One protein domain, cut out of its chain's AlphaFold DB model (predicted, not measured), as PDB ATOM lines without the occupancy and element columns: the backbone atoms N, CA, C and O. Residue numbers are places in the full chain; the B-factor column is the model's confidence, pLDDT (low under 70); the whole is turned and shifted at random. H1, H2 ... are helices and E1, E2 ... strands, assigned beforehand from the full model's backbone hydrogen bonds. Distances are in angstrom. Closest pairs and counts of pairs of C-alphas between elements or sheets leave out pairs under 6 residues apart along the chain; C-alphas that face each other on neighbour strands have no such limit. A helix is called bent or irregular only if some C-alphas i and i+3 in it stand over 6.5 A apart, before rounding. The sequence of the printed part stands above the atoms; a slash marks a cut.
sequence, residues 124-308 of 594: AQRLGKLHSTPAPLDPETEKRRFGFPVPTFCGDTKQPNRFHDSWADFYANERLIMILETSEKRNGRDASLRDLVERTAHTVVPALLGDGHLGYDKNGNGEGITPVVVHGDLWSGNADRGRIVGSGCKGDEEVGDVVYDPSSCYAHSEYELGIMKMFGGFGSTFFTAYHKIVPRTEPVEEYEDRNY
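Overview. This is residues 124 to 308 of the 594 residues of the protein "Protein-ribulosamine 3-kinase" of Aspergillus flavus (strain ATCC 200026 / FGSC A1120 / IAM 13836 / NRRL 3357 / JCM 12722 / SRRC 167) (UniProt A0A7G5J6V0). A helical hairpin of two long helices, H2 and H3, makes one end of the domain, the strand hairpin E4 and E5 lies toward the opposite end, and between them is a middle of loops around the tiny two-stranded sheet E3 and E6. The short helices H1, H4, H5 and H6 lie about this middle, and the small strand hairpin E1 and E2 comes close to H2, which is bent but runs nearly straight. The 185 printed residues include six named helices and six named strands, in the order H1 E1 E2 H2 H3 E3 E4 E5 E6 H4 H5 H6, with three separate antiparallel strand pairs. The class is mixed, helices and strands, with under half of the residues in named elements. The whole is compact, with a radius of gyration of the C-alphas of 17.5 A and spans of 55 by 45 by 39 A.

Arrangement. H1, residues 124 to 130, touches H5, residues 284 to 290, at a steep tilt of 38 degrees, the same way; the closest C-alphas, of Ala 124 and Tyr 290, are 4.6 A apart. E1, residues 152 to 154, and E2, residues 157 to 159, form an antiparallel hairpin, with N 159 and O 152 at 2.7 A. H2, residues 167 to 187, was assigned as one helix by its hydrogen bonds but is bent, with C-alphas 174 and 177 6.6 A apart; its arms are H2a, residues 167 to 174, and H2b, residues 177 to 187. H3, residues 191 to 209, touches H2a with residues 201 to 209 alone, at a shallow tilt of 21 degrees, opposite ways; the C-alphas of Ala 172 and Ala 201, the closest, are 4.7 A apart. H2b and H3 form a helical hairpin. E3, residues 228 to 230, is antiparallel to E6, residues 265 to 267, with N 228 and O 267 at 2.9 A. E4, residues 239 to 245, and E5, residues 256 to 259, form a hairpin, with N 258 and O 240 at 2.8 A. H4, residues 273 to 278, and H6, residues 300 to 307, only just touch, with 3 pairs of C-alphas within 8 A, the closest those of Gly 274 and Asn 307 at 4.6 A. Every O i to N i+4 pair is within hydrogen-bond range in H1, H2a, H2b, H4 and H5, against 13 of 15 in H3 and 2 of 4 in H6.

Along the chain. H1 begins at C-alpha 124, (299.328, 303.409, 264.267). H3 measures 25.3 A, E4 17.0 A and H2b 15.1 A. H6 is irregular, with C-alphas 301 and 304 7.3 A apart, and ends at C-alpha 307, (304.940, 288.882, 258.446).

Size, cuts and confidence. The C-alphas of Ala 191 and Lys 250, the two farthest apart, are 56.6 A apart. The printed part has no cut; the links H1 to E1 and H3 to E3 are long. Confidence is under 70 at residues 248, 279 to 281 and 308.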
ATOM      1  N   ALA A 124     300.231 304.443 264.769       94.81
ATOM      2  CA  ALA A 124     299.328 303.409 264.267       94.81
ATOM      3  C   ALA A 124     298.191 303.993 263.416       94.81
ATOM      4  O   ALA A 124     297.804 303.396 262.416       94.81
ATOM      5  N   GLN A 125     297.675 305.169 263.788       95.00
ATOM      6  CA  GLN A 125     296.632 305.861 263.028       95.00
ATOM      7  C   GLN A 125     297.158 306.430 261.715       95.00
ATOM      8  O   GLN A 125     296.511 306.273 260.682       95.00
ATOM      9  N   ARG A 126     298.333 307.065 261.743       95.56
ATOM     10  CA  ARG A 126     298.938 307.661 260.545       95.56
ATOM     11  C   ARG A 126     299.397 306.588 259.563       95.56
ATOM     12  O   ARG A 126     299.067 306.674 258.384       95.56
ATOM     13  N   LEU A 127     300.049 305.537 260.063       97.44
ATOM     14  CA  LEU A 127     300.451 304.396 259.248       97.44
ATOM     15  C   LEU A 127     299.242 303.625 258.721       97.44
ATOM     16  O   LEU A 127     299.192 303.297 257.544       97.44
ATOM     17  N   GLY A 128     298.225 303.396 259.557       97.50
ATOM     18  CA  GLY A 128     296.980 302.769 259.120       97.50
ATOM     19  C   GLY A 128     296.287 303.561 258.008       97.50
ATOM     20  O   GLY A 128     295.764 302.967 257.071       97.50
ATOM     21  N   LYS A 129     296.333 304.900 258.055       96.75
ATOM     22  CA  LYS A 129     295.846 305.757 256.963       96.75
ATOM     23  C   LYS A 129     296.693 305.610 255.694       96.75
ATOM     24  O   LYS A 129     296.124 305.498 254.612       96.75
ATOM     25  N   LEU A 130     298.021 305.584 255.812       97.88
ATOM     26  CA  LEU A 130     298.916 305.364 254.671       97.88
ATOM     27  C   LEU A 130     298.606 304.017 253.992       97.88
ATOM     28  O   LEU A 130     298.308 303.976 252.804       97.88
ATOM     29  N   HIS A 131     298.541 302.944 254.781       97.88
ATOM     30  CA  HIS A 131     298.311 301.573 254.320       97.88
ATOM     31  C   HIS A 131     296.861 301.247 253.940       97.88
ATOM     32  O   HIS A 131     296.583 300.141 253.492       97.88
ATOM     33  N   SER A 132     295.934 302.189 254.111       95.56
ATOM     34  CA  SER A 132     294.566 302.098 253.583       95.56
ATOM     35  C   SER A 132     294.323 303.057 252.416       95.56
ATOM     36  O   SER A 132     293.230 303.061 251.856       95.56
ATOM     37  N   THR A 133     295.326 303.853 252.027       95.25
ATOM     38  CA  THR A 133     295.246 304.750 250.870       95.25
ATOM     39  C   THR A 133     295.684 303.989 249.614       95.25
ATOM     40  O   THR A 133     296.859 303.630 249.506       95.25
ATOM     41  N   PRO A 134     294.780 303.738 248.646       96.56
ATOM     42  CA  PRO A 134     295.137 303.038 247.418       96.56
ATOM     43  C   PRO A 134     296.212 303.788 246.633       96.56
ATOM     44  O   PRO A 134     296.159 305.014 246.513       96.56
ATOM     45  N   ALA A 135     297.142 303.043 246.041       95.94
ATOM     46  CA  ALA A 135     298.125 303.582 245.114       95.94
ATOM     47  C   ALA A 135     297.438 304.315 243.938       95.94
ATOM     48  O   ALA A 135     296.288 303.994 243.586       95.94
ATOM     49  N   PRO A 136     298.112 305.303 243.320       95.06
ATOM     50  CA  PRO A 136     297.602 305.950 242.117       95.06
ATOM     51  C   PRO A 136     297.428 304.937 240.974       95.06
ATOM     52  O   PRO A 136     298.037 303.866 240.965       95.06
ATOM     53  N   LEU A 137     296.570 305.279 240.010       94.56
ATOM     54  CA  LEU A 137     296.456 304.508 238.774       94.56
ATOM     55  C   LEU A 137     297.744 304.669 237.964       94.56
ATOM     56  O   LEU A 137     298.257 305.780 237.837       94.56
ATOM     57  N   ASP A 138     298.237 303.564 237.411       90.62
ATOM     58  CA  ASP A 138     299.285 303.576 236.399       90.62
ATOM     59  C   ASP A 138     298.762 304.360 235.175       90.62
ATOM     60  O   ASP A 138     297.731 303.975 234.614       90.62
ATOM     61  N   PRO A 139     299.428 305.456 234.764       87.50
ATOM     62  CA  PRO A 139     298.994 306.266 233.628       87.50
ATOM     63  C   PRO A 139     298.935 305.510 232.296       87.50
ATOM     64  O   PRO A 139     298.206 305.928 231.402       87.50
ATOM     65  N   GLU A 140     299.708 304.432 232.137       88.25
ATOM     66  CA  GLU A 140     299.772 303.660 230.891       88.25
ATOM     67  C   GLU A 140     298.659 302.614 230.797       88.25
ATOM     68  O   GLU A 140     298.153 302.336 229.711       88.25
ATOM     69  N   THR A 141     298.281 302.018 231.929       92.12
ATOM     70  CA  THR A 141     297.335 300.889 231.964       92.12
ATOM     71  C   THR A 141     295.987 301.229 232.593       92.12
ATOM     72  O   THR A 141     295.074 300.406 232.536       92.12
ATOM     73  N   GLU A 142     295.864 302.406 233.215       92.75
ATOM     74  CA  GLU A 142     294.711 302.860 234.003       92.75
ATOM     75  C   GLU A 142     294.309 301.887 235.129       92.75
ATOM     76  O   GLU A 142     293.175 301.888 235.612       92.75
ATOM     77  N   LYS A 143     295.250 301.049 235.579       93.75
ATOM     78  CA  LYS A 143     295.072 300.084 236.670       93.75
ATOM     79  C   LYS A 143     295.995 300.414 237.829       93.75
ATOM     80  O   LYS A 143     297.069 300.978 237.651       93.75
ATOM     81  N   ARG A 144     295.601 300.029 239.041       95.31
ATOM     82  CA  ARG A 144     296.532 300.037 240.175       95.31
ATOM     83  C   ARG A 144     297.435 298.818 240.077       95.31
ATOM     84  O   ARG A 144     296.933 297.717 239.864       95.31
ATOM     85  N   ARG A 145     298.740 299.020 240.233       97.25
ATOM     86  CA  ARG A 145     299.761 297.981 240.057       97.25
ATOM     87  C   ARG A 145     300.784 298.043 241.181       97.25
ATOM     88  O   ARG A 145     300.979 299.101 241.783       97.25
ATOM     89  N   PHE A 146     301.436 296.919 241.452       98.25
ATOM     90  CA  PHE A 146     302.548 296.842 242.399       98.25
ATOM     91  C   PHE A 146     303.815 297.327 241.705       98.25
ATOM     92  O   PHE A 146     304.058 296.952 240.563       98.25
ATOM     93  N   GLY A 147     304.607 298.189 242.336       97.56
ATOM     94  CA  GLY A 147     305.692 298.886 241.641       97.56
ATOM     95  C   GLY A 147     306.007 300.244 242.236       97.56
ATOM     96  O   GLY A 147     305.480 300.616 243.278       97.56
ATOM     97  N   PHE A 148     306.865 301.012 241.582       97.81
ATOM     98  CA  PHE A 148     307.048 302.426 241.881       97.81
ATOM     99  C   PHE A 148     307.540 303.157 240.622       97.81
ATOM    100  O   PHE A 148     308.232 302.545 239.808       97.81
ATOM    101  N   PRO A 149     307.229 304.453 240.432       95.75
ATOM    102  CA  PRO A 149     307.627 305.181 239.222       95.75
ATOM    103  C   PRO A 149     309.146 305.269 238.999       95.75
ATOM    104  O   PRO A 149     309.601 305.522 237.883       95.75
ATOM    105  N   VAL A 150     309.934 305.097 240.062       96.88
ATOM    106  CA  VAL A 150     311.398 305.161 240.052       96.88
ATOM    107  C   VAL A 150     311.988 304.074 240.958       96.88
ATOM    108  O   VAL A 150     311.316 303.622 241.887       96.88
ATOM    109  N   PRO A 151     313.253 303.671 240.752       97.00
ATOM    110  CA  PRO A 151     313.961 302.865 241.738       97.00
ATOM    111  C   PRO A 151     314.062 303.588 243.089       97.00
ATOM    112  O   PRO A 151     314.284 304.798 243.128       97.00
ATOM    113  N   THR A 152     313.949 302.840 244.185       96.75
ATOM    114  CA  THR A 152     314.205 303.330 245.553       96.75
ATOM    115  C   THR A 152     315.372 302.578 246.186       96.75
ATOM    116  O   THR A 152     315.954 301.695 245.553       96.75
ATOM    117  N   PHE A 153     315.803 302.977 247.383       92.62
ATOM    118  CA  PHE A 153     317.013 302.449 248.011       92.62
ATOM    119  C   PHE A 153     316.779 302.167 249.490       92.62
ATOM    120  O   PHE A 153     316.469 303.073 250.256       92.62
ATOM    121  N   CYS A 154     316.999 300.915 249.887       87.62
ATOM    122  CA  CYS A 154     317.050 300.501 251.285       87.62
ATOM    123  C   CYS A 154     318.531 300.425 251.681       87.62
ATOM    124  O   CYS A 154     319.246 299.507 251.262       87.62
ATOM    125  N   GLY A 155     319.030 301.431 252.402       82.88
ATOM    126  CA  GLY A 155     320.475 301.628 252.566       82.88
ATOM    127  C   GLY A 155     321.175 301.868 251.218       82.88
ATOM    128  O   GLY A 155     320.772 302.735 250.448       82.88
ATOM    129  N   ASP A 156     322.219 301.094 250.907       80.88
ATOM    130  CA  ASP A 156     322.916 301.129 249.606       80.88
ATOM    131  C   ASP A 156     322.298 300.180 248.558       80.88
ATOM    132  O   ASP A 156     322.787 300.071 247.428       80.88
ATOM    133  N   THR A 157     321.236 299.455 248.924       88.31
ATOM    134  CA  THR A 157     320.635 298.427 248.075       88.31
ATOM    135  C   THR A 157     319.544 299.028 247.200       88.31
ATOM    136  O   THR A 157     318.463 299.382 247.671       88.31
ATOM    137  N   LYS A 158     319.822 299.102 245.896       92.38
ATOM    138  CA  LYS A 158     318.865 299.539 244.874       92.38
ATOM    139  C   LYS A 158     317.687 298.568 244.769       92.38
ATOM    140  O   LYS A 158     317.884 297.383 244.519       92.38
ATOM    141  N   GLN A 159     316.472 299.093 244.851       94.69
ATOM    142  CA  GLN A 159     315.212 298.399 244.604       94.69
ATOM    143  C   GLN A 159     314.609 298.900 243.282       94.69
ATOM    144  O   GLN A 159     314.144 300.038 243.225       94.69
ATOM    145  N   PRO A 160     314.626 298.104 242.194       95.31
ATOM    146  CA  PRO A 160     314.178 298.573 240.880       95.31
ATOM    147  C   PRO A 160     312.692 298.939 240.824       95.31
ATOM    148  O   PRO A 160     312.344 299.869 240.104       95.31
ATOM    149  N   ASN A 161     311.847 298.227 241.580       96.88
ATOM    150  CA  ASN A 161     310.405 298.463 241.713       96.88
ATOM    151  C   ASN A 161     309.653 298.527 240.378       96.88
ATOM    152  O   ASN A 161     308.731 299.328 240.216       96.88
ATOM    153  N   ARG A 162     310.025 297.681 239.412       97.00
ATOM    154  CA  ARG A 162     309.284 297.609 238.143       97.00
ATOM    155  C   ARG A 162     307.828 297.229 238.406       97.00
ATOM    156  O   ARG A 162     307.536 296.532 239.375       97.00
ATOM    157  N   PHE A 163     306.931 297.696 237.543       97.44
ATOM    158  CA  PHE A 163     305.506 297.441 237.706       97.44
ATOM    159  C   PHE A 163     305.124 295.998 237.359       97.44
ATOM    160  O   PHE A 163     305.487 295.496 236.294       97.44
ATOM    161  N   HIS A 164     304.334 295.382 238.234       97.50
ATOM    162  CA  HIS A 164     303.741 294.053 238.096       97.50
ATOM    163  C   HIS A 164     302.251 294.104 238.443       97.50
ATOM    164  O   HIS A 164     301.814 294.912 239.268       97.50
ATOM    165  N   ASP A 165     301.473 293.222 237.819       96.19
ATOM    166  CA  ASP A 165     300.032 293.111 238.081       96.19
ATOM    167  C   ASP A 165     299.748 292.258 239.327       96.19
ATOM    168  O   ASP A 165     298.808 292.551 240.060       96.19
ATOM    169  N   SER A 166     300.595 291.256 239.599       97.44
ATOM    170  CA  SER A 166     300.507 290.392 240.780       97.44
ATOM    171  C   SER A 166     301.485 290.818 241.876       97.44
ATOM    172  O   SER A 166     302.646 291.154 241.615       97.44
ATOM    173  N   TRP A 167     301.031 290.745 243.129       98.00
ATOM    174  CA  TRP A 167     301.888 290.970 244.293       98.00
ATOM    175  C   TRP A 167     302.929 289.868 244.468       98.00
ATOM    176  O   TRP A 167     304.078 290.164 244.798       98.00
ATOM    177  N   ALA A 168     302.555 288.611 244.214       97.75
ATOM    178  CA  ALA A 168     303.480 287.485 244.269       97.75
ATOM    179  C   ALA A 168     304.636 287.678 243.280       97.75
ATOM    180  O   ALA A 168     305.799 287.538 243.663       97.75
ATOM    181  N   ASP A 169     304.331 288.088 242.045       97.94
ATOM    182  CA  ASP A 169     305.347 288.353 241.024       97.94
ATOM    183  C   ASP A 169     306.241 289.534 241.402       97.94
ATOM    184  O   ASP A 169     307.467 289.435 241.294       97.94
ATOM    185  N   PHE A 170     305.656 290.630 241.897       98.25
ATOM    186  CA  PHE A 170     306.432 291.760 242.403       98.25
ATOM    187  C   PHE A 170     307.386 291.316 243.518       98.25
ATOM    188  O   PHE A 170     308.582 291.594 243.460       98.25
ATOM    189  N   TYR A 171     306.887 290.598 244.525       97.00
ATOM    190  CA  TYR A 171     307.684 290.182 245.674       97.00
ATOM    191  C   TYR A 171     308.800 289.207 245.268       97.00
ATOM    192  O   TYR A 171     309.967 289.410 245.613       97.00
ATOM    193  N   ALA A 172     308.475 288.181 244.480       97.25
ATOM    194  CA  ALA A 172     309.447 287.213 243.984       97.25
ATOM    195  C   ALA A 172     310.576 287.904 243.203       97.25
ATOM    196  O   ALA A 172     311.754 287.724 243.520       97.25
ATOM    197  N   ASN A 173     310.232 288.742 242.225       97.44
ATOM    198  CA  ASN A 173     311.210 289.304 241.296       97.44
ATOM    199  C   ASN A 173     311.941 290.526 241.863       97.44
ATOM    200  O   ASN A 173     313.160 290.638 241.740       97.44
ATOM    201  N   GLU A 174     311.215 291.443 242.503       96.19
ATOM    202  CA  GLU A 174     311.738 292.742 242.937       96.19
ATOM    203  C   GLU A 174     312.267 292.730 244.381       96.19
ATOM    204  O   GLU A 174     312.887 293.714 244.796       96.19
ATOM    205  N   ARG A 175     312.041 291.655 245.161       93.62
ATOM    206  CA  ARG A 175     312.565 291.513 246.538       93.62
ATOM    207  C   ARG A 175     313.470 290.305 246.744       93.62
ATOM    208  O   ARG A 175     314.479 290.457 247.420       93.62
ATOM    209  N   LEU A 176     313.169 289.142 246.163       95.19
ATOM    210  CA  LEU A 176     313.997 287.944 246.364       95.19
ATOM    211  C   LEU A 176     315.051 287.770 245.265       95.19
ATOM    212  O   LEU A 176     316.252 287.810 245.540       95.19
ATOM    213  N   ILE A 177     314.611 287.620 244.014       96.44
ATOM    214  CA  ILE A 177     315.499 287.331 242.879       96.44
ATOM    215  C   ILE A 177     316.481 288.480 242.642       96.44
ATOM    216  O   ILE A 177     317.677 288.239 242.490       96.44
ATOM    217  N   MET A 178     316.022 289.731 242.711       95.00
ATOM    218  CA  MET A 178     316.894 290.900 242.564       95.00
ATOM    219  C   MET A 178     318.038 290.938 243.596       95.00
ATOM    220  O   MET A 178     319.184 291.236 243.239       95.00
ATOM    221  N   ILE A 179     317.765 290.606 244.867       92.44
ATOM    222  CA  ILE A 179     318.796 290.570 245.917       92.44
ATOM    223  C   ILE A 179     319.781 289.428 245.654       92.44
ATOM    224  O   ILE A 179     320.991 289.639 245.761       92.44
ATOM    225  N   LEU A 180     319.289 288.248 245.260       95.25
ATOM    226  CA  LEU A 180     320.139 287.123 244.864       95.25
ATOM    227  C   LEU A 180     321.079 287.522 243.723       95.25
ATOM    228  O   LEU A 180     322.287 287.356 243.847       95.25
ATOM    229  N   GLU A 181     320.551 288.084 242.636       95.06
ATOM    230  CA  GLU A 181     321.349 288.503 241.478       95.06
ATOM    231  C   GLU A 181     322.393 289.562 241.848       95.06
ATOM    232  O   GLU A 181     323.541 289.504 241.397       95.06
ATOM    233  N   THR A 182     322.022 290.509 242.711       91.38
ATOM    234  CA  THR A 182     322.941 291.529 243.228       91.38
ATOM    235  C   THR A 182     324.051 290.898 244.067       91.38
ATOM    236  O   THR A 182     325.223 291.252 243.903       91.38
ATOM    237  N   SER A 183     323.708 289.940 244.932       92.25
ATOM    238  CA  SER A 183     324.671 289.193 245.741       92.25
ATOM    239  C   SER A 183     325.616 288.369 244.869       92.25
ATOM    240  O   SER A 183     326.830 288.471 245.028       92.25
ATOM    241  N   GLU A 184     325.096 287.627 243.888       95.62
ATOM    242  CA  GLU A 184     325.905 286.814 242.976       95.62
ATOM    243  C   GLU A 184     326.866 287.666 242.144       95.62
ATOM    244  O   GLU A 184     328.012 287.280 241.912       95.62
ATOM    245  N   LYS A 185     326.424 288.854 241.718       94.06
ATOM    246  CA  LYS A 185     327.275 289.801 240.995       94.06
ATOM    247  C   LYS A 185     328.431 290.316 241.858       94.06
ATOM    248  O   LYS A 185     329.507 290.575 241.321       94.06
ATOM    249  N   ARG A 186     328.216 290.495 243.167       91.12
ATOM    250  CA  ARG A 186     329.230 290.991 244.116       91.12
ATOM    251  C   ARG A 186     330.161 289.879 244.617       91.12
ATOM    252  O   ARG A 186     331.351 290.128 244.772       91.12
ATOM    253  N   ASN A 187     329.632 288.680 244.853       94.56
ATOM    254  CA  ASN A 187     330.301 287.628 245.627       94.56
ATOM    255  C   ASN A 187     330.574 286.335 244.838       94.56
ATOM    256  O   ASN A 187     331.254 285.445 245.345       94.56
ATOM    257  N   GLY A 188     330.076 286.220 243.605       93.88
ATOM    258  CA  GLY A 188     330.081 284.974 242.837       93.88
ATOM    259  C   GLY A 188     328.816 284.142 243.063       93.88
ATOM    260  O   GLY A 188     328.055 284.368 244.001       93.88
ATOM    261  N   ARG A 189     328.563 283.187 242.161       95.44
ATOM    262  CA  ARG A 189     327.354 282.350 242.203       95.44
ATOM    263  C   ARG A 189     327.491 281.230 243.226       95.44
ATOM    264  O   ARG A 189     328.507 280.539 243.244       95.44
ATOM    265  N   ASP A 190     326.425 280.998 243.981       95.94
ATOM    266  CA  ASP A 190     326.264 279.843 244.862       95.94
ATOM    267  C   ASP A 190     325.017 279.067 244.425       95.94
ATOM    268  O   ASP A 190     323.895 279.573 244.484       95.94
ATOM    269  N   ALA A 191     325.222 277.836 243.953       95.56
ATOM    270  CA  ALA A 191     324.143 277.011 243.418       95.56
ATOM    271  C   ALA A 191     323.112 276.614 244.487       95.56
ATOM    272  O   ALA A 191     321.928 276.516 244.177       95.56
ATOM    273  N   SER A 192     323.547 276.415 245.735       94.25
ATOM    274  CA  SER A 192     322.654 276.030 246.830       94.25
ATOM    275  C   SER A 192     321.793 277.215 247.261       94.25
ATOM    276  O   SER A 192     320.590 277.066 247.459       94.25
ATOM    277  N   LEU A 193     322.389 278.407 247.361       91.81
ATOM    278  CA  LEU A 193     321.655 279.638 247.655       91.81
ATOM    279  C   LEU A 193     320.645 279.958 246.549       91.81
ATOM    280  O   LEU A 193     319.500 280.288 246.852       91.81
ATOM    281  N   ARG A 194     321.050 279.841 245.279       96.75
ATOM    282  CA  ARG A 194     320.154 280.070 244.143       96.75
ATOM    283  C   ARG A 194     318.971 279.108 244.149       96.75
ATOM    284  O   ARG A 194     317.848 279.590 244.061       96.75
ATOM    285  N   ASP A 195     319.202 277.803 244.323       95.94
ATOM    286  CA  ASP A 195     318.114 276.814 244.417       95.94
ATOM    287  C   ASP A 195     317.122 277.172 245.533       95.94
ATOM    288  O   ASP A 195     315.912 277.198 245.313       95.94
ATOM    289  N   LEU A 196     317.620 277.528 246.721       95.88
ATOM    290  CA  LEU A 196     316.770 277.918 247.848       95.88
ATOM    291  C   LEU A 196     315.927 279.161 247.545       95.88
ATOM    292  O   LEU A 196     314.726 279.178 247.832       95.88
ATOM    293  N   VAL A 197     316.534 280.199 246.965       95.62
ATOM    294  CA  VAL A 197     315.828 281.444 246.640       95.62
ATOM    295  C   VAL A 197     314.825 281.226 245.510       95.62
ATOM    296  O   VAL A 197     313.686 281.667 245.640       95.62
ATOM    297  N   GLU A 198     315.187 280.511 244.443       96.38
ATOM    298  CA  GLU A 198     314.282 280.213 243.325       96.38
ATOM    299  C   GLU A 198     313.097 279.354 243.777       96.38
ATOM    300  O   GLU A 198     311.952 279.653 243.442       96.38
ATOM    301  N   ARG A 199     313.324 278.341 244.621       95.62
ATOM    302  CA  ARG A 199     312.232 277.549 245.208       95.62
ATOM    303  C   ARG A 199     311.322 278.392 246.090       95.62
ATOM    304  O   ARG A 199     310.104 278.240 246.029       95.62
ATOM    305  N   THR A 200     311.887 279.301 246.881       95.00
ATOM    306  CA  THR A 200     311.092 280.231 247.696       95.00
ATOM    307  C   THR A 200     310.249 281.141 246.800       95.00
ATOM    308  O   THR A 200     309.035 281.221 246.972       95.00
ATOM    309  N   ALA A 201     310.869 281.756 245.794       96.06
ATOM    310  CA  ALA A 201     310.234 282.684 244.866       96.06
ATOM    311  C   ALA A 201     309.156 282.030 243.985       96.06
ATOM    312  O   ALA A 201     308.158 282.672 243.677       96.06
ATOM    313  N   HIS A 202     309.328 280.767 243.589       95.00
ATOM    314  CA  HIS A 202     308.425 280.097 242.644       95.00
ATOM    315  C   HIS A 202     307.471 279.083 243.280       95.00
ATOM    316  O   HIS A 202     306.543 278.634 242.614       95.00
ATOM    317  N   THR A 203     307.670 278.711 244.548       93.81
ATOM    318  CA  THR A 203     306.780 277.773 245.258       93.81
ATOM    319  C   THR A 203     306.109 278.430 246.456       93.81
ATOM    320  O   THR A 203     304.888 278.404 246.563       93.81
ATOM    321  N   VAL A 204     306.892 279.031 247.355       94.00
ATOM    322  CA  VAL A 204     306.372 279.567 248.625       94.00
ATOM    323  C   VAL A 204     305.639 280.886 248.404       94.00
ATOM    324  O   VAL A 204     304.535 281.068 248.908       94.00
ATOM    325  N   VAL A 205     306.224 281.794 247.618       95.94
ATOM    326  CA  VAL A 205     305.630 283.108 247.348       95.94
ATOM    327  C   VAL A 205     304.260 282.990 246.668       95.94
ATOM    328  O   VAL A 205     303.318 283.565 247.206       95.94
ATOM    329  N   PRO A 206     304.067 282.217 245.581       96.00
ATOM    330  CA  PRO A 206     302.736 282.044 245.001       96.00
ATOM    331  C   PRO A 206     301.742 281.361 245.948       96.00
ATOM    332  O   PRO A 206     300.560 281.676 245.904       96.00
ATOM    333  N   ALA A 207     302.205 280.457 246.820       94.38
ATOM    334  CA  ALA A 207     301.334 279.775 247.775       94.38
ATOM    335  C   ALA A 207     300.788 280.713 248.865       94.38
ATOM    336  O   ALA A 207     299.645 280.547 249.264       94.38
ATOM    337  N   LEU A 208     301.578 281.691 249.329       94.06
ATOM    338  CA  LEU A 208     301.176 282.615 250.404       94.06
ATOM    339  C   LEU A 208     300.641 283.959 249.895       94.06
ATOM    340  O   LEU A 208     299.807 284.591 250.540       94.06
ATOM    341  N   LEU A 209     301.176 284.442 248.773       96.56
ATOM    342  CA  LEU A 209     300.965 285.801 248.264       96.56
ATOM    343  C   LEU A 209     300.253 285.826 246.907       96.56
ATOM    344  O   LEU A 209     300.085 286.901 246.332       96.56
ATOM    345  N   GLY A 210     299.897 284.654 246.375       95.94
ATOM    346  CA  GLY A 210     299.345 284.497 245.037       95.94
ATOM    347  C   GLY A 210     297.961 285.109 244.861       95.94
ATOM    348  O   GLY A 210     297.153 285.198 245.793       95.94
ATOM    349  N   ASP A 211     297.685 285.486 243.617       94.38
ATOM    350  CA  ASP A 211     296.377 285.971 243.200       94.38
ATOM    351  C   ASP A 211     295.319 284.874 243.410       94.38
ATOM    352  O   ASP A 211     295.546 283.699 243.123       94.38
ATOM    353  N   GLY A 212     294.145 285.254 243.918       90.69
ATOM    354  CA  GLY A 212     293.069 284.306 244.231       90.69
ATOM    355  C   GLY A 212     293.243 283.545 245.550       90.69
ATOM    356  O   GLY A 212     292.343 282.799 245.923       90.69
ATOM    357  N   HIS A 213     294.357 283.753 246.263       95.12
ATOM    358  CA  HIS A 213     294.581 283.240 247.618       95.12
ATOM    359  C   HIS A 213     294.649 284.378 248.636       95.12
ATOM    360  O   HIS A 213     293.788 284.493 249.506       95.12
ATOM    361  N   LEU A 214     295.622 285.282 248.490       96.56
ATOM    362  CA  LEU A 214     295.773 286.405 249.411       96.56
ATOM    363  C   LEU A 214     294.620 287.404 249.229       96.56
ATOM    364  O   LEU A 214     294.372 287.915 248.134       96.56
ATOM    365  N   GLY A 215     293.923 287.699 250.324       96.50
ATOM    366  CA  GLY A 215     292.706 288.506 250.343       96.50
ATOM    367  C   GLY A 215     291.412 287.701 250.195       96.50
ATOM    368  O   GLY A 215     290.358 288.320 250.049       96.50
ATOM    369  N   TYR A 216     291.475 286.365 250.245       96.69
ATOM    370  CA  TYR A 216     290.320 285.468 250.176       96.69
ATOM    371  C   TYR A 216     290.260 284.548 251.400       96.69
ATOM    372  O   TYR A 216     291.276 284.029 251.857       96.69
ATOM    373  N   ASP A 217     289.058 284.346 251.943       91.75
ATOM    374  CA  ASP A 217     288.824 283.396 253.030       91.75
ATOM    375  C   ASP A 217     288.899 281.936 252.537       91.75
ATOM    376  O   ASP A 217     288.937 281.645 251.340       91.75
ATOM    377  N   LYS A 218     288.838 280.978 253.468       88.56
ATOM    378  CA  LYS A 218     288.847 279.531 253.169       88.56
ATOM    379  C   LYS A 218     287.738 279.038 252.225       88.56
ATOM    380  O   LYS A 218     287.801 277.902 251.760       88.56
ATOM    381  N   ASN A 219     286.685 279.827 252.008       90.88
ATOM    382  CA  ASN A 219     285.591 279.509 251.093       90.88
ATOM    383  C   ASN A 219     285.757 280.217 249.735       90.88
ATOM    384  O   ASN A 219     284.883 280.081 248.878       90.88
ATOM    385  N   GLY A 220     286.842 280.972 249.540       89.81
ATOM    386  CA  GLY A 220     287.101 281.771 248.348       89.81
ATOM    387  C   GLY A 220     286.354 283.106 248.318       89.81
ATOM    388  O   GLY A 220     286.259 283.711 247.253       89.81
ATOM    389  N   ASN A 221     285.803 283.580 249.442       92.31
ATOM    390  CA  ASN A 221     285.171 284.898 249.500       92.31
ATOM    391  C   ASN A 221     286.220 285.970 249.795       92.31
ATOM    392  O   ASN A 221     286.945 285.878 250.783       92.31
ATOM    393  N   GLY A 222     286.264 287.016 248.976       90.56
ATOM    394  CA  GLY A 222     287.208 288.113 249.138       90.56
ATOM    395  C   GLY A 222     287.195 289.065 247.949       90.56
ATOM    396  O   GLY A 222     286.595 288.772 246.916       90.56
ATOM    397  N   GLU A 223     287.863 290.206 248.104       90.12
ATOM    398  CA  GLU A 223     288.058 291.198 247.035       90.12
ATOM    399  C   GLU A 223     289.517 291.222 246.536       90.12
ATOM    400  O   GLU A 223     289.896 292.073 245.731       90.12
ATOM    401  N   GLY A 224     290.345 290.283 247.010       93.56
ATOM    402  CA  GLY A 224     291.787 290.297 246.794       93.56
ATOM    403  C   GLY A 224     292.465 291.440 247.550       93.56
ATOM    404  O   GLY A 224     291.991 291.898 248.591       93.56
ATOM    405  N   ILE A 225     293.603 291.896 247.030       96.50
ATOM    406  CA  ILE A 225     294.401 292.963 247.637       96.50
ATOM    407  C   ILE A 225     294.514 294.168 246.708       96.50
ATOM    408  O   ILE A 225     294.560 294.043 245.487       96.50
ATOM    409  N   THR A 226     294.598 295.354 247.304       95.94
ATOM    410  CA  THR A 226     294.849 296.606 246.586       95.94
ATOM    411  C   THR A 226     296.262 297.091 246.914       95.94
ATOM    412  O   THR A 226     296.603 297.139 248.097       95.94
ATOM    413  N   PRO A 227     297.092 297.465 245.922       97.94
ATOM    414  CA  PRO A 227     298.378 298.090 246.202       97.94
ATOM    415  C   PRO A 227     298.163 299.442 246.887       97.94
ATOM    416  O   PRO A 227     297.326 300.247 246.469       97.94
ATOM    417  N   VAL A 228     298.943 299.697 247.929       98.12
ATOM    418  CA  VAL A 228     298.936 300.929 248.725       98.12
ATOM    419  C   VAL A 228     300.341 301.503 248.785       98.12
ATOM    420  O   VAL A 228     301.321 300.797 248.546       98.12
ATOM    421  N   VAL A 229     300.455 302.790 249.099       97.56
ATOM    422  CA  VAL A 229     301.765 303.385 249.387       97.56
ATOM    423  C   VAL A 229     302.269 302.819 250.714       97.56
ATOM    424  O   VAL A 229     301.535 302.819 251.699       97.56
ATOM    425  N   VAL A 230     303.515 302.353 250.745       97.75
ATOM    426  CA  VAL A 230     304.221 301.950 251.975       97.75
ATOM    427  C   VAL A 230     305.480 302.795 252.151       97.75
ATOM    428  O   VAL A 230     305.982 303.354 251.175       97.75
ATOM    429  N   HIS A 231     306.006 302.880 253.374       97.81
ATOM    430  CA  HIS A 231     307.278 303.560 253.639       97.81
ATOM    431  C   HIS A 231     308.473 302.780 253.061       97.81
ATOM    432  O   HIS A 231     309.451 303.363 252.601       97.81
ATOM    433  N   GLY A 232     308.392 301.451 253.051       93.81
ATOM    434  CA  GLY A 232     309.322 300.532 252.394       93.81
ATOM    435  C   GLY A 232     310.620 300.245 253.156       93.81
ATOM    436  O   GLY A 232     311.252 299.228 252.894       93.81
ATOM    437  N   ASP A 233     310.976 301.089 254.128       93.69
ATOM    438  CA  ASP A 233     312.102 300.896 255.061       93.69
ATOM    439  C   ASP A 233     311.723 301.307 256.501       93.69
ATOM    440  O   ASP A 233     312.374 302.133 257.138       93.69
ATOM    441  N   LEU A 234     310.567 300.853 257.001       93.06
ATOM    442  CA  LEU A 234     310.052 301.307 258.299       93.06
ATOM    443  C   LEU A 234     310.532 300.432 259.460       93.06
ATOM    444  O   LEU A 234     309.915 299.432 259.820       93.06
ATOM    445  N   TRP A 235     311.609 300.852 260.110       86.75
ATOM    446  CA  TRP A 235     312.067 300.299 261.384       86.75
ATOM    447  C   TRP A 235     312.143 301.403 262.445       86.75
ATOM    448  O   TRP A 235     311.919 302.575 262.152       86.75
ATOM    449  N   SER A 236     312.444 301.053 263.698       82.12
ATOM    450  CA  SER A 236     312.407 302.015 264.810       82.12
ATOM    451  C   SER A 236     313.378 303.193 264.674       82.12
ATOM    452  O   SER A 236     313.242 304.159 265.411       82.12
ATOM    453  N   GLY A 237     314.374 303.106 263.786       83.38
ATOM    454  CA  GLY A 237     315.287 304.209 263.477       83.38
ATOM    455  C   GLY A 237     314.712 305.255 262.515       83.38
ATOM    456  O   GLY A 237     315.187 306.386 262.526       83.38
ATOM    457  N   ASN A 238     313.674 304.900 261.750       91.88
ATOM    458  CA  ASN A 238     313.042 305.735 260.718       91.88
ATOM    459  C   ASN A 238     311.666 306.279 261.156       91.88
ATOM    460  O   ASN A 238     310.880 306.774 260.347       91.88
ATOM    461  N   ALA A 239     311.354 306.167 262.449       91.56
ATOM    462  CA  ALA A 239     310.137 306.689 263.052       91.56
ATOM    463  C   ALA A 239     310.456 307.322 264.405       91.56
ATOM    464  O   ALA A 239     311.121 306.712 265.240       91.56
ATOM    465  N   ASP A 240     309.934 308.520 264.644       89.75
ATOM    466  CA  ASP A 240     310.119 309.236 265.908       89.75
ATOM    467  C   ASP A 240     308.960 310.223 266.130       89.75
ATOM    468  O   ASP A 240     307.960 310.218 265.406       89.75
ATOM    469  N   ARG A 241     309.067 311.079 267.144       89.19
ATOM    470  CA  ARG A 241     308.186 312.221 267.373       89.19
ATOM    471  C   ARG A 241     308.868 313.512 266.967       89.19
ATOM    472  O   ARG A 241     310.000 313.789 267.357       89.19
ATOM    473  N   GLY A 242     308.128 314.355 266.268       89.56
ATOM    474  CA  GLY A 242     308.620 315.651 265.837       89.56
ATOM    475  C   GLY A 242     307.522 316.498 265.225       89.56
ATOM    476  O   GLY A 242     306.341 316.163 265.299       89.56
ATOM    477  N   ARG A 243     307.932 317.610 264.627       89.31
ATOM    478  CA  ARG A 243     307.067 318.508 263.857       89.31
ATOM    479  C   ARG A 243     307.791 318.980 262.607       89.31
ATOM    480  O   ARG A 243     309.016 319.126 262.620       89.31
ATOM    481  N   ILE A 244     307.046 319.263 261.552       90.31
ATOM    482  CA  ILE A 244     307.602 319.837 260.330       90.31
ATOM    483  C   ILE A 244     307.489 321.349 260.461       90.31
ATOM    484  O   ILE A 244     306.393 321.893 260.542       90.31
ATOM    485  N   VAL A 245     308.625 322.032 260.558       84.88
ATOM    486  CA  VAL A 245     308.658 323.465 260.876       84.88
ATOM    487  C   VAL A 245     308.598 324.292 259.599       84.88
ATOM    488  O   VAL A 245     309.399 324.078 258.691       84.88
ATOM    489  N   GLY A 246     307.711 325.291 259.562       74.94
ATOM    490  CA  GLY A 246     307.634 326.225 258.441       74.94
ATOM    491  C   GLY A 246     307.028 325.613 257.177       74.94
ATOM    492  O   GLY A 246     307.321 326.087 256.081       74.94
ATOM    493  N   SER A 247     306.190 324.580 257.323       72.00
ATOM    494  CA  SER A 247     305.410 323.986 256.224       72.00
ATOM    495  C   SER A 247     304.289 324.909 255.728       72.00
ATOM    496  O   SER A 247     303.692 324.675 254.678       72.00
ATOM    497  N   GLY A 248     303.944 325.946 256.505       69.75
ATOM    498  CA  GLY A 248     302.797 326.818 256.242       69.75
ATOM    499  C   GLY A 248     301.444 326.181 256.589       69.75
ATOM    500  O   GLY A 248     300.407 326.831 256.444       69.75
ATOM    501  N   CYS A 249     301.431 324.939 257.087       72.94
ATOM    502  CA  CYS A 249     300.234 324.225 257.523       72.94
ATOM    503  C   CYS A 249     300.277 324.007 259.039       72.94
ATOM    504  O   CYS A 249     301.023 323.165 259.528       72.94
ATOM    505  N   LYS A 250     299.423 324.718 259.794       70.06
ATOM    506  CA  LYS A 250     299.407 324.666 261.274       70.06
ATOM    507  C   LYS A 250     299.337 323.248 261.861       70.06
ATOM    508  O   LYS A 250     299.891 323.023 262.926       70.06
ATOM    509  N   GLY A 251     298.666 322.312 261.185       72.44
ATOM    510  CA  GLY A 251     298.558 320.920 261.640       72.44
ATOM    511  C   GLY A 251     299.856 320.114 261.527       72.44
ATOM    512  O   GLY A 251     300.046 319.180 262.297       72.44
ATOM    513  N   ASP A 252     300.760 320.488 260.619       76.94
ATOM    514  CA  ASP A 252     302.047 319.806 260.419       76.94
ATOM    515  C   ASP A 252     303.125 320.326 261.392       76.94
ATOM    516  O   ASP A 252     304.128 319.655 261.645       76.94
ATOM    517  N   GLU A 253     302.896 321.511 261.969       78.12
ATOM    518  CA  GLU A 253     303.758 322.144 262.973       78.12
ATOM    519  C   GLU A 253     303.478 321.648 264.407       78.12
ATOM    520  O   GLU A 253     304.244 321.937 265.334       78.12
ATOM    521  N   GLU A 254     302.405 320.878 264.611       81.94
ATOM    522  CA  GLU A 254     302.129 320.209 265.882       81.94
ATOM    523  C   GLU A 254     303.044 318.991 266.076       81.94
ATOM    524  O   GLU A 254     303.327 318.237 265.148       81.94
ATOM    525  N   VAL A 255     303.493 318.767 267.316       85.31
ATOM    526  CA  VAL A 255     304.324 317.596 267.636       85.31
ATOM    527  C   VAL A 255     303.481 316.324 267.538       85.31
ATOM    528  O   VAL A 255     302.542 316.137 268.316       85.31
ATOM    529  N   GLY A 256     303.865 315.422 266.639       87.75
ATOM    530  CA  GLY A 256     303.199 314.146 266.389       87.75
ATOM    531  C   GLY A 256     304.179 313.036 266.018       87.75
ATOM    532  O   GLY A 256     305.386 313.256 265.944       87.75
ATOM    533  N   ASP A 257     303.654 311.828 265.812       91.62
ATOM    534  CA  ASP A 257     304.464 310.697 265.345       91.62
ATOM    535  C   ASP A 257     304.746 310.854 263.845       91.62
ATOM    536  O   ASP A 257     303.813 311.021 263.060       91.62
ATOM    537  N   VAL A 258     306.009 310.804 263.444       94.12
ATOM    538  CA  VAL A 258     306.506 311.093 262.091       94.12
ATOM    539  C   VAL A 258     307.396 309.958 261.590       94.12
ATOM    540  O   VAL A 258     307.955 309.201 262.385       94.12
ATOM    541  N   VAL A 259     307.537 309.860 260.273       96.00
ATOM    542  CA  VAL A 259     308.460 308.945 259.590       96.00
ATOM    543  C   VAL A 259     309.371 309.721 258.646       96.00
ATOM    544  O   VAL A 259     309.027 310.813 258.186       96.00
ATOM    545  N   TYR A 260     310.550 309.180 258.378       95.19
ATOM    546  CA  TYR A 260     311.573 309.797 257.537       95.19
ATOM    547  C   TYR A 260     312.495 308.723 256.954       95.19
ATOM    548  O   TYR A 260     312.496 307.587 257.415       95.19
ATOM    549  N   ASP A 261     313.276 309.095 255.941       92.94
ATOM    550  CA  ASP A 261     314.145 308.185 255.181       92.94
ATOM    551  C   ASP A 261     313.407 306.977 254.547       92.94
ATOM    552  O   ASP A 261     313.771 305.823 254.783       92.94
ATOM    553  N   PRO A 262     312.362 307.208 253.723       96.88
ATOM    554  CA  PRO A 262     311.622 306.129 253.074       96.88
ATOM    555  C   PRO A 262     312.333 305.525 251.856       96.88
ATOM    556  O   PRO A 262     313.030 306.204 251.101       96.88
ATOM    557  N   SER A 263     312.012 304.257 251.593       96.50
ATOM    558  CA  SER A 263     312.315 303.523 250.359       96.50
ATOM    559  C   SER A 263     311.009 303.022 249.733       96.50
ATOM    560  O   SER A 263     310.807 301.819 249.550       96.50
ATOM    561  N   SER A 264     310.090 303.945 249.448       97.62
ATOM    562  CA  SER A 264     308.690 303.623 249.164       97.62
ATOM    563  C   SER A 264     308.497 302.739 247.933       97.62
ATOM    564  O   SER A 264     309.286 302.719 246.988       97.62
ATOM    565  N   CYS A 265     307.380 302.021 247.933       97.81
ATOM    566  CA  CYS A 265     306.814 301.382 246.751       97.81
ATOM    567  C   CYS A 265     305.288 301.289 246.900       97.81
ATOM    568  O   CYS A 265     304.729 301.616 247.949       97.81
ATOM    569  N   TYR A 266     304.607 300.874 245.839       98.31
ATOM    570  CA  TYR A 266     303.217 300.447 245.871       98.31
ATOM    571  C   TYR A 266     303.192 298.943 246.118       98.31
ATOM    572  O   TYR A 266     303.638 298.156 245.281       98.31
ATOM    573  N   ALA A 267     302.719 298.561 247.297       97.69
ATOM    574  CA  ALA A 267     302.857 297.220 247.842       97.69
ATOM    575  C   ALA A 267     301.570 296.762 248.530       97.69
ATOM    576  O   ALA A 267     300.632 297.538 248.713       97.69
ATOM    577  N   HIS A 268     301.523 295.496 248.937       97.62
ATOM    578  CA  HIS A 268     300.523 295.041 249.900       97.62
ATOM    579  C   HIS A 268     300.729 295.730 251.260       97.62
ATOM    580  O   HIS A 268     301.863 295.954 251.684       97.62
ATOM    581  N   SER A 269     299.640 296.032 251.971       96.62
ATOM    582  CA  SER A 269     299.650 296.774 253.244       96.62
ATOM    583  C   SER A 269     300.396 296.077 254.388       96.62
ATOM    584  O   SER A 269     300.660 296.695 255.420       96.62
ATOM    585  N   GLU A 270     300.700 294.784 254.253       95.56
ATOM    586  CA  GLU A 270     301.477 294.037 255.244       95.56
ATOM    587  C   GLU A 270     302.990 294.037 254.957       95.56
ATOM    588  O   GLU A 270     303.765 293.649 255.824       95.56
ATOM    589  N   TYR A 271     303.434 294.540 253.797       94.44
ATOM    590  CA  TYR A 271     304.818 294.428 253.315       94.44
ATOM    591  C   TYR A 271     305.893 294.805 254.351       94.44
ATOM    592  O   TYR A 271     306.861 294.068 254.542       94.44
ATOM    593  N   GLU A 272     305.728 295.934 255.042       91.50
ATOM    594  CA  GLU A 272     306.727 296.438 255.993       91.50
ATOM    595  C   GLU A 272     306.465 296.047 257.453       91.50
ATOM    596  O   GLU A 272     307.287 296.322 258.327       91.50
ATOM    597  N   LEU A 273     305.374 295.332 257.750       92.25
ATOM    598  CA  LEU A 273     305.107 294.893 259.125       92.25
ATOM    599  C   LEU A 273     306.179 293.909 259.617       92.25
ATOM    600  O   LEU A 273     306.468 293.862 260.814       92.25
ATOM    601  N   GLY A 274     306.805 293.162 258.701       85.75
ATOM    602  CA  GLY A 274     307.944 292.298 259.003       85.75
ATOM    603  C   GLY A 274     309.176 293.074 259.481       85.75
ATOM    604  O   GLY A 274     309.725 292.751 260.534       85.75
ATOM    605  N   ILE A 275     309.597 294.126 258.766       84.44
ATOM    606  CA  ILE A 275     310.777 294.927 259.151       84.44
ATOM    607  C   ILE A 275     310.551 295.714 260.443       84.44
ATOM    608  O   ILE A 275     311.449 295.780 261.285       84.44
ATOM    609  N   MET A 276     309.318 296.159 260.689       87.69
ATOM    610  CA  MET A 276     308.924 296.736 261.976       87.69
ATOM    611  C   MET A 276     309.102 295.750 263.145       87.69
ATOM    612  O   MET A 276     309.437 296.150 264.257       87.69
ATOM    613  N   LYS A 277     308.914 294.444 262.929       78.94
ATOM    614  CA  LYS A 277     309.147 293.429 263.972       78.94
ATOM    615  C   LYS A 277     310.639 293.095 264.160       78.94
ATOM    616  O   LYS A 277     311.014 292.672 265.251       78.94
ATOM    617  N   MET A 278     311.487 293.293 263.143       70.31
ATOM    618  CA  MET A 278     312.892 292.845 263.132       70.31
ATOM    619  C   MET A 278     313.808 293.596 264.104       70.31
ATOM    620  O   MET A 278     314.607 292.973 264.803       70.31
ATOM    621  N   PHE A 279     313.708 294.925 264.161       64.62
ATOM    622  CA  PHE A 279     314.679 295.768 264.877       64.62
ATOM    623  C   PHE A 279     314.164 296.319 266.218       64.62
ATOM    624  O   PHE A 279     314.791 297.184 266.826       64.62
ATOM    625  N   GLY A 280     313.052 295.776 266.726       60.31
ATOM    626  CA  GLY A 280     312.401 296.259 267.944       60.31
ATOM    627  C   GLY A 280     311.677 297.599 267.746       60.31
ATOM    628  O   GLY A 280     311.400 298.021 266.631       60.31
ATOM    629  N   GLY A 281     311.306 298.256 268.847       61.97
ATOM    630  CA  GLY A 281     310.675 299.586 268.843       61.97
ATOM    631  C   GLY A 281     309.155 299.627 268.628       61.97
ATOM    632  O   GLY A 281     308.512 300.533 269.153       61.97
ATOM    633  N   PHE A 282     308.543 298.623 267.988       79.75
ATOM    634  CA  PHE A 282     307.080 298.539 267.835       79.75
ATOM    635  C   PHE A 282     306.488 297.376 268.644       79.75
ATOM    636  O   PHE A 282     306.717 296.203 268.356       79.75
ATOM    637  N   GLY A 283     305.731 297.699 269.696       75.56
ATOM    638  CA  GLY A 283     305.139 296.713 270.609       75.56
ATOM    639  C   GLY A 283     303.725 296.260 270.225       75.56
ATOM    640  O   GLY A 283     303.080 296.820 269.341       75.56
ATOM    641  N   SER A 284     303.184 295.290 270.966       77.56
ATOM    642  CA  SER A 284     301.824 294.759 270.760       77.56
ATOM    643  C   SER A 284     300.727 295.831 270.808       77.56
ATOM    644  O   SER A 284     299.748 295.739 270.066       77.56
ATOM    645  N   THR A 285     300.896 296.880 271.620       80.06
ATOM    646  CA  THR A 285     299.976 298.028 271.678       80.06
ATOM    647  C   THR A 285     299.856 298.738 270.331       80.06
ATOM    648  O   THR A 285     298.747 299.085 269.926       80.06
ATOM    649  N   PHE A 286     300.975 298.916 269.619       88.19
ATOM    650  CA  PHE A 286     300.987 299.515 268.286       88.19
ATOM    651  C   PHE A 286     300.204 298.642 267.302       88.19
ATOM    652  O   PHE A 286     299.236 299.112 266.713       88.19
ATOM    653  N   PHE A 287     300.556 297.355 267.191       87.69
ATOM    654  CA  PHE A 287     299.914 296.439 266.242       87.69
ATOM    655  C   PHE A 287     298.424 296.237 266.537       87.69
ATOM    656  O   PHE A 287     297.618 296.146 265.617       87.69
ATOM    657  N   THR A 288     298.029 296.243 267.813       87.44
ATOM    658  CA  THR A 288     296.614 296.193 268.210       87.44
ATOM    659  C   THR A 288     295.853 297.429 267.733       87.44
ATOM    660  O   THR A 288     294.719 297.313 267.277       87.44
ATOM    661  N   ALA A 289     296.447 298.621 267.844       91.75
ATOM    662  CA  ALA A 289     295.832 299.851 267.352       91.75
ATOM    663  C   ALA A 289     295.812 299.901 265.815       91.75
ATOM    664  O   ALA A 289     294.792 300.269 265.239       91.75
ATOM    665  N   TYR A 290     296.897 299.478 265.165       96.06
ATOM    666  CA  TYR A 290     297.024 299.424 263.709       96.06
ATOM    667  C   TYR A 290     295.994 298.472 263.090       96.06
ATOM    668  O   TYR A 290     295.265 298.869 262.186       96.06
ATOM    669  N   HIS A 291     295.834 297.260 263.633       95.69
ATOM    670  CA  HIS A 291     294.900 296.271 263.082       95.69
ATOM    671  C   HIS A 291     293.418 296.576 263.308       95.69
ATOM    672  O   HIS A 291     292.562 295.936 262.704       95.69
ATOM    673  N   LYS A 292     293.094 297.578 264.133       95.94
ATOM    674  CA  LYS A 292     291.738 298.145 264.167       95.94
ATOM    675  C   LYS A 292     291.431 299.005 262.937       95.94
ATOM    676  O   LYS A 292     290.264 299.273 262.684       95.94
ATOM    677  N   ILE A 293     292.461 299.466 262.228       96.50
ATOM    678  CA  ILE A 293     292.362 300.346 261.056       96.50
ATOM    679  C   ILE A 293     292.609 299.545 259.782       96.50
ATOM    680  O   ILE A 293     291.831 299.645 258.842       96.50
ATOM    681  N   VAL A 294     293.668 298.734 259.776       96.69
ATOM    682  CA  VAL A 294     294.025 297.830 258.679       96.69
ATOM    683  C   VAL A 294     293.957 296.393 259.203       96.69
ATOM    684  O   VAL A 294     294.935 295.906 259.789       96.69
ATOM    685  N   PRO A 295     292.799 295.720 259.072       95.50
ATOM    686  CA  PRO A 295     292.643 294.333 259.490       95.50
ATOM    687  C   PRO A 295     293.698 293.426 258.858       95.50
ATOM    688  O   PRO A 295     294.249 293.725 257.800       95.50
ATOM    689  N   ARG A 296     293.983 292.303 259.519       95.38
ATOM    690  CA  ARG A 296     294.839 291.265 258.939       95.38
ATOM    691  C   ARG A 296     294.186 290.746 257.663       95.38
ATOM    692  O   ARG A 296     292.986 290.485 257.656       95.38
ATOM    693  N   THR A 297     294.983 290.610 256.615       95.88
ATOM    694  CA  THR A 297     294.531 290.114 255.317       95.88
ATOM    695  C   THR A 297     294.237 288.622 255.435       95.88
ATOM    696  O   THR A 297     295.009 287.892 256.062       95.88
ATOM    697  N   GLU A 298     293.139 288.168 254.842       95.88
ATOM    698  CA  GLU A 298     292.843 286.738 254.751       95.88
ATOM    699  C   GLU A 298     293.852 286.018 253.831       95.88
ATOM    700  O   GLU A 298     294.317 286.633 252.868       95.88
ATOM    701  N   PRO A 299     294.204 284.748 254.098       95.19
ATOM    702  CA  PRO A 299     293.838 283.976 255.289       95.19
ATOM    703  C   PRO A 299     294.548 284.495 256.550       95.19
ATOM    704  O   PRO A 299     295.775 284.667 256.561       95.19
ATOM    705  N   VAL A 300     293.799 284.775 257.624       92.31
ATOM    706  CA  VAL A 300     294.377 285.334 258.865       92.31
ATOM    707  C   VAL A 300     295.313 284.344 259.562       92.31
ATOM    708  O   VAL A 300     296.261 284.765 260.226       92.31
ATOM    709  N   GLU A 301     295.088 283.041 259.412       87.69
ATOM    710  CA  GLU A 301     295.952 281.978 259.937       87.69
ATOM    711  C   GLU A 301     297.394 282.051 259.412       87.69
ATOM    712  O   GLU A 301     298.323 281.770 260.164       87.69
ATOM    713  N   GLU A 302     297.585 282.516 258.177       90.69
ATOM    714  CA  GLU A 302     298.893 282.663 257.524       90.69
ATOM    715  C   GLU A 302     299.517 284.047 257.764       90.69
ATOM    716  O   GLU A 302     300.593 284.362 257.252       90.69
ATOM    717  N   TYR A 303     298.855 284.916 258.539       89.06
ATOM    718  CA  TYR A 303     299.338 286.273 258.804       89.06
ATOM    719  C   TYR A 303     300.754 286.284 259.376       89.06
ATOM    720  O   TYR A 303     301.563 287.136 258.997       89.06
ATOM    721  N   GLU A 304     301.070 285.360 260.283       84.50
ATOM    722  CA  GLU A 304     302.434 285.263 260.789       84.50
ATOM    723  C   GLU A 304     303.372 284.710 259.712       84.50
ATOM    724  O   GLU A 304     304.411 285.308 259.515       84.50
ATOM    725  N   ASP A 305     303.014 283.713 258.904       84.69
ATOM    726  CA  ASP A 305     303.912 283.221 257.840       84.69
ATOM    727  C   ASP A 305     304.324 284.318 256.835       84.69
ATOM    728  O   ASP A 305     305.461 284.336 256.362       84.69
ATOM    729  N   ARG A 306     303.441 285.294 256.570       87.62
ATOM    730  CA  ARG A 306     303.737 286.461 255.714       87.62
ATOM    731  C   ARG A 306     304.582 287.541 256.393       87.62
ATOM    732  O   ARG A 306     305.360 288.226 255.734       87.62
ATOM    733  N   ASN A 307     304.396 287.739 257.699       79.62
ATOM    734  CA  ASN A 307     304.940 288.882 258.446       79.62
ATOM    735  C   ASN A 307     306.020 288.501 259.459       79.62
ATOM    736  O   ASN A 307     306.614 289.369 260.106       79.62
ATOM    737  N   TYR A 308     306.269 287.212 259.641       61.88
ATOM    738  CA  TYR A 308     307.258 286.678 260.553       61.88
ATOM    739  C   TYR A 308     308.596 286.634 259.841       61.88
ATOM    740  O   TYR A 308     309.119 285.589 259.477       61.88
TER     741      TYR A 308